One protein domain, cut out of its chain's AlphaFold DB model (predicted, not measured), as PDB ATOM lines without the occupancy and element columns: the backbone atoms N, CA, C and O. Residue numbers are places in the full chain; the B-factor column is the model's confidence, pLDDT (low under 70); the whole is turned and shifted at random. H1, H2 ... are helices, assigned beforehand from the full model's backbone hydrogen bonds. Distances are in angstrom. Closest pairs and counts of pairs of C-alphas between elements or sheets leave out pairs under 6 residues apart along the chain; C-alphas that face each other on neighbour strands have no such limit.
ATOM      1  N   ARG A  31      30.726   6.189  -2.121       77.19
ATOM      2  CA  ARG A  31      29.341   5.695  -2.153       77.19
ATOM      3  C   ARG A  31      29.156   4.426  -1.319       77.19
ATOM      4  O   ARG A  31      28.160   4.311  -0.607       77.19
ATOM      5  N   GLU A  32      30.092   3.483  -1.394       81.62
ATOM      6  CA  GLU A  32      30.092   2.258  -0.581       81.62
ATOM      7  C   GLU A  32      30.216   2.576   0.920       81.62
ATOM      8  O   GLU A  32      29.466   2.033   1.734       81.62
ATOM      9  N   VAL A  33      31.095   3.515   1.289       85.50
ATOM     10  CA  VAL A  33      31.278   3.977   2.675       85.50
ATOM     11  C   VAL A  33      30.019   4.672   3.202       85.50
ATOM     12  O   VAL A  33      29.543   4.333   4.287       85.50
ATOM     13  N   VAL A  34      29.426   5.584   2.424       86.38
ATOM     14  CA  VAL A  34      28.173   6.270   2.782       86.38
ATOM     15  C   VAL A  34      27.035   5.260   2.922       86.38
ATOM     16  O   VAL A  34      26.292   5.288   3.901       86.38
ATOM     17  N   LYS A  35      26.936   4.288   2.008       87.88
ATOM     18  CA  LYS A  35      25.957   3.200   2.103       87.88
ATOM     19  C   LYS A  35      26.128   2.386   3.381       87.88
ATOM     20  O   LYS A  35      25.131   2.085   4.039       87.88
ATOM     21  N   ALA A  36      27.359   2.034   3.745       90.25
ATOM     22  CA  ALA A  36      27.642   1.298   4.971       90.25
ATOM     23  C   ALA A  36      27.256   2.102   6.226       90.25
ATOM     24  O   ALA A  36      26.665   1.533   7.148       90.25
ATOM     25  N   ALA A  37      27.518   3.413   6.240       89.81
ATOM     26  CA  ALA A  37      27.098   4.314   7.313       89.81
ATOM     27  C   ALA A  37      25.563   4.385   7.421       89.81
ATOM     28  O   ALA A  37      25.014   4.021   8.460       89.81
ATOM     29  N   CYS A  38      24.861   4.683   6.321       91.75
ATOM     30  CA  CYS A  38      23.397   4.716   6.283       91.75
ATOM     31  C   CYS A  38      22.777   3.395   6.765       91.75
ATOM     32  O   CYS A  38      21.789   3.381   7.497       91.75
ATOM     33  N   GLN A  39      23.350   2.251   6.375       92.25
ATOM     34  CA  GLN A  39      22.874   0.944   6.829       92.25
ATOM     35  C   GLN A  39      23.120   0.695   8.317       92.25
ATOM     36  O   GLN A  39      22.299   0.017   8.944       92.25
ATOM     37  N   ARG A  40      24.241   1.177   8.866       92.31
ATOM     38  CA  ARG A  40      24.559   1.087  10.295       92.31
ATOM     39  C   ARG A  40      23.549   1.897  11.100       92.31
ATOM     40  O   ARG A  40      22.923   1.334  11.996       92.31
ATOM     41  N   ASP A  41      23.303   3.139  10.704       91.00
ATOM     42  CA  ASP A  41      22.351   4.026  11.374       91.00
ATOM     43  C   ASP A  41      20.935   3.456  11.312       91.00
ATOM     44  O   ASP A  41      20.254   3.333  12.330       91.00
ATOM     45  N   ALA A  42      20.528   2.948  10.148       91.88
ATOM     46  CA  ALA A  42      19.229   2.309   9.987       91.88
ATOM     47  C   ALA A  42      19.048   1.078  10.898       91.88
ATOM     48  O   ALA A  42      17.929   0.784  11.312       91.88
ATOM     49  N   ARG A  43      20.118   0.330  11.218       90.69
ATOM     50  CA  ARG A  43      20.049  -0.793  12.179       90.69
ATOM     51  C   ARG A  43      19.897  -0.313  13.619       90.69
ATOM     52  O   ARG A  43      19.252  -1.006  14.402       90.69
ATOM     53  N   LEU A  44      20.510   0.817  13.965       90.25
ATOM     54  CA  LEU A  44      20.426   1.402  15.302       90.25
ATOM     55  C   LEU A  44      19.040   2.003  15.552       90.25
ATOM     56  O   LEU A  44      18.471   1.784  16.617       90.25
ATOM     57  N   ILE A  45      18.481   2.692  14.554       88.94
ATOM     58  CA  ILE A  45      17.168   3.344  14.632       88.94
ATOM     59  C   ILE A  45      16.035   2.311  14.556       88.94
ATOM     60  O   ILE A  45      15.125   2.320  15.381       88.94
ATOM     61  N   TYR A  46      16.090   1.388  13.588       90.12
ATOM     62  CA  TYR A  46      15.017   0.422  13.328       90.12
ATOM     63  C   TYR A  46      15.354  -0.974  13.855       90.12
ATOM     64  O   TYR A  46      15.374  -1.964  13.111       90.12
ATOM     65  N   ARG A  47      15.652  -1.058  15.154       86.00
ATOM     66  CA  ARG A  47      15.966  -2.325  15.815       86.00
ATOM     67  C   ARG A  47      14.680  -3.079  16.150       86.00
ATOM     68  O   ARG A  47      13.837  -2.586  16.889       86.00
ATOM     69  N   THR A  48      14.562  -4.295  15.631       82.31
ATOM     70  CA  THR A  48      13.491  -5.231  15.993       82.31
ATOM     71  C   THR A  48      14.078  -6.332  16.871       82.31
ATOM     72  O   THR A  48      15.221  -6.744  16.667       82.31
ATOM     73  N   GLY A  49      13.332  -6.746  17.894       83.50
ATOM     74  CA  GLY A  49      13.707  -7.834  18.799       83.50
ATOM     75  C   GLY A  49      12.745  -9.010  18.664       83.50
ATOM     76  O   GLY A  49      11.735  -8.914  17.970       83.50
ATOM     77  N   ASP A  50      13.017 -10.101  19.376       82.19
ATOM     78  CA  ASP A  50      12.216 -11.333  19.278       82.19
ATOM     79  C   ASP A  50      10.761 -11.160  19.745       82.19
ATOM     80  O   ASP A  50       9.886 -11.933  19.373       82.19
ATOM     81  N   LYS A  51      10.486 -10.114  20.536       87.38
ATOM     82  CA  LYS A  51       9.143  -9.767  21.028       87.38
ATOM     83  C   LYS A  51       8.391  -8.777  20.131       87.38
ATOM     84  O   LYS A  51       7.274  -8.389  20.465       87.38
ATOM     85  N   THR A  52       8.990  -8.311  19.035       87.06
ATOM     86  CA  THR A  52       8.319  -7.383  18.119       87.06
ATOM     87  C   THR A  52       7.252  -8.133  17.323       87.06
ATOM     88  O   THR A  52       7.562  -9.118  16.655       87.06
ATOM     89  N   LEU A  53       6.007  -7.645  17.370       93.31
ATOM     90  CA  LEU A  53       4.905  -8.195  16.577       93.31
ATOM     91  C   LEU A  53       5.276  -8.226  15.083       93.31
ATOM     92  O   LEU A  53       5.924  -7.288  14.606       93.31
ATOM     93  N   PRO A  54       4.872  -9.263  14.331       89.88
ATOM     94  CA  PRO A  54       5.280  -9.438  12.936       89.88
ATOM     95  C   PRO A  54       4.904  -8.237  12.057       89.88
ATOM     96  O   PRO A  54       5.742  -7.744  11.308       89.88
ATOM     97  N   GLU A  55       3.707  -7.683  12.232       91.06
ATOM     98  CA  GLU A  55       3.227  -6.502  11.499       91.06
ATOM     99  C   GLU A  55       4.087  -5.259  11.776       91.06
ATOM    100  O   GLU A  55       4.467  -4.521  10.867       91.06
ATOM    101  N   VAL A  56       4.460  -5.045  13.042       90.38
ATOM    102  CA  VAL A  56       5.340  -3.940  13.448       90.38
ATOM    103  C   VAL A  56       6.748  -4.161  12.902       90.38
ATOM    104  O   VAL A  56       7.394  -3.223  12.436       90.38
ATOM    105  N   ARG A  57       7.229  -5.408  12.900       90.56
ATOM    106  CA  ARG A  57       8.531  -5.772  12.333       90.56
ATOM    107  C   ARG A  57       8.584  -5.477  10.837       90.56
ATOM    108  O   ARG A  57       9.584  -4.930  10.372       90.56
ATOM    109  N   GLU A  58       7.532  -5.796  10.090       92.12
ATOM    110  CA  GLU A  58       7.442  -5.477   8.664       92.12
ATOM    111  C   GLU A  58       7.437  -3.969   8.412       92.12
ATOM    112  O   GLU A  58       8.214  -3.490   7.578       92.12
ATOM    113  N   GLN A  59       6.653  -3.209   9.182       92.12
ATOM    114  CA  GLN A  59       6.637  -1.747   9.104       92.12
ATOM    115  C   GLN A  59       8.013  -1.144   9.412       92.12
ATOM    116  O   GLN A  59       8.499  -0.291   8.667       92.12
ATOM    117  N   MET A  60       8.702  -1.632  10.448       91.88
ATOM    118  CA  MET A  60      10.059  -1.184  10.769       91.88
ATOM    119  C   MET A  60      11.060  -1.536   9.665       91.88
ATOM    120  O   MET A  60      11.919  -0.720   9.339       91.88
ATOM    121  N   MET A  61      10.953  -2.714   9.045       90.94
ATOM    122  CA  MET A  61      11.810  -3.084   7.913       90.94
ATOM    123  C   MET A  61      11.534  -2.221   6.677       90.94
ATOM    124  O   MET A  61      12.471  -1.868   5.959       90.94
ATOM    125  N   ALA A  62      10.275  -1.852   6.428       94.00
ATOM    126  CA  ALA A  62       9.915  -0.914   5.371       94.00
ATOM    127  C   ALA A  62      10.508   0.478   5.637       94.00
ATOM    128  O   ALA A  62      11.221   1.001   4.780       94.00
ATOM    129  N   ALA A  63      10.319   1.018   6.843       93.12
ATOM    130  CA  ALA A  63      10.881   2.303   7.251       93.12
ATOM    131  C   ALA A  63      12.417   2.313   7.173       93.12
ATOM    132  O   ALA A  63      13.009   3.250   6.640       93.12
ATOM    133  N   ARG A  64      13.067   1.218   7.585       93.12
ATOM    134  CA  ARG A  64      14.517   1.028   7.459       93.12
ATOM    135  C   ARG A  64      14.992   1.135   6.008       93.12
ATOM    136  O   ARG A  64      16.020   1.756   5.745       93.12
ATOM    137  N   ARG A  65      14.270   0.526   5.061       92.44
ATOM    138  CA  ARG A  65      14.602   0.604   3.626       92.44
ATOM    139  C   ARG A  65      14.446   2.024   3.088       92.44
ATOM    140  O   ARG A  65      15.330   2.476   2.363       92.44
ATOM    141  N   THR A  66      13.367   2.710   3.458       95.50
ATOM    142  CA  THR A  66      13.133   4.111   3.080       95.50
ATOM    143  C   THR A  66      14.243   5.011   3.614       95.50
ATOM    144  O   THR A  66      14.879   5.711   2.835       95.50
ATOM    145  N   TYR A  67      14.589   4.887   4.897       93.81
ATOM    146  CA  TYR A  67      15.667   5.660   5.509       93.81
ATOM    147  C   TYR A  67      17.005   5.498   4.776       93.81
ATOM    148  O   TYR A  67      17.679   6.483   4.490       93.81
ATOM    149  N   VAL A  68      17.402   4.263   4.439       92.50
ATOM    150  CA  VAL A  68      18.665   4.029   3.715       92.50
ATOM    151  C   VAL A  68      18.640   4.694   2.338       92.50
ATOM    152  O   VAL A  68      19.655   5.246   1.921       92.50
ATOM    153  N   ARG A  69      17.501   4.664   1.634       92.38
ATOM    154  CA  ARG A  69      17.350   5.327   0.333       92.38
ATOM    155  C   ARG A  69      17.506   6.843   0.462       92.38
ATOM    156  O   ARG A  69      18.281   7.424  -0.291       92.38
ATOM    157  N   ASP A  70      16.830   7.448   1.432       92.94
ATOM    158  CA  ASP A  70      16.861   8.897   1.644       92.94
ATOM    159  C   ASP A  70      18.244   9.365   2.110       92.94
ATOM    160  O   ASP A  70      18.754  10.383   1.648       92.94
ATOM    161  N   CYS A  71      18.891   8.594   2.986       91.56
ATOM    162  CA  CYS A  71      20.257   8.848   3.438       91.56
ATOM    163  C   CYS A  71      21.254   8.812   2.270       91.56
ATOM    164  O   CYS A  71      22.107   9.689   2.154       91.56
ATOM    165  N   LEU A  72      21.111   7.843   1.360       90.12
ATOM    166  CA  LEU A  72      21.935   7.763   0.155       90.12
ATOM    167  C   LEU A  72      21.696   8.936  -0.800       90.12
ATOM    168  O   LEU A  72      22.667   9.455  -1.341       90.12
ATOM    169  N   ALA A  73      20.441   9.353  -0.994       88.75
ATOM    170  CA  ALA A  73      20.102  10.495  -1.843       88.75
ATOM    171  C   ALA A  73      20.732  11.795  -1.311       88.75
ATOM    172  O   ALA A  73      21.429  12.493  -2.044       88.75
ATOM    173  N   LYS A  74      20.610  12.046  -0.002       85.56
ATOM    174  CA  LYS A  74      21.250  13.196   0.659       85.56
ATOM    175  C   LYS A  74      22.776  13.128   0.603       85.56
ATOM    176  O   LYS A  74      23.440  14.138   0.399       85.56
ATOM    177  N   GLY A  75      23.340  11.931   0.765       76.38
ATOM    178  CA  GLY A  75      24.780  11.707   0.653       76.38
ATOM    179  C   GLY A  75      25.323  11.954  -0.757       76.38
ATOM    180  O   GLY A  75      26.459  12.397  -0.887       76.38
ATOM    181  N   SER A  76      24.530  11.706  -1.808       66.69
ATOM    182  CA  SER A  76      24.905  12.069  -3.182       66.69
ATOM    183  C   SER A  76      24.792  13.566  -3.461       66.69
ATOM    184  O   SER A  76      25.639  14.101  -4.170       66.69
ATOM    185  N   GLU A  77      23.806  14.253  -2.877       61.00
ATOM    186  CA  GLU A  77      23.671  15.712  -2.991       61.00
ATOM    187  C   GLU A  77      24.815  16.448  -2.282       61.00
ATOM    188  O   GLU A  77      25.335  17.418  -2.813       61.00
ATOM    189  N   ALA A  78      25.260  15.961  -1.119       57.22
ATOM    190  CA  ALA A  78      26.379  16.554  -0.379       57.22
ATOM    191  C   ALA A  78      27.765  16.297  -1.009       57.22
ATOM    192  O   ALA A  78      28.750  16.893  -0.578       57.22
ATOM    193  N   ALA A  79      27.853  15.379  -1.974       53.88
ATOM    194  CA  ALA A  79      29.086  15.027  -2.683       53.88
ATOM    195  C   ALA A  79      29.176  15.638  -4.097       53.88
ATOM    196  O   ALA A  79      30.151  15.365  -4.797       53.88
TER     197      ALA A  79
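Overview. This is residues 31 to 79 of the 80 residues of an uncharacterized protein of Microvirga sp. BSC39 (UniProt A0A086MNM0). Two helices make a helical hairpin: H1 runs one way, residues 46 to 53 turn the chain, and the longer H2 folds back past H1 at a shallow angle. H2 makes most of the rod's length, and the turn lies at one end. The printed part has 49 residues, with two named helices, H1 then H2, and no named strand; the class is all helix. It is loose, with a radius of gyration of the C-alphas of 12.2 A, and spans 39 by 14 by 12 A.

Arrangement. Start with H1, residues 31 to 45, then pass the short link of 8 residues to H2, residues 54 to 77. The two touch, and you find their closest C-alphas at Cys 38 and Val 68, 5.4 A apart. They run opposite ways at a shallow tilt of 34.7 degrees, only just short of steep, and form a hairpin. In H1 and H2 every O i to N i+4 pair is within hydrogen-bond range.

Along the chain. Find C-alpha 31 at (29.341, 5.695, -2.153); from there H1 runs 20.9 A to C-alpha 45. Find C-alpha 54 at (5.280, -9.438, 12.936); H2 runs 35.0 A to C-alpha 77 at (23.671, 15.712, -2.991).

Size, cuts and confidence. The two C-alphas farthest apart, those of Lys 51 and Ala 79, are 39.7 A from each other. The printed part has no cut. In the B-factor column, residues 76 to 79 are under 70.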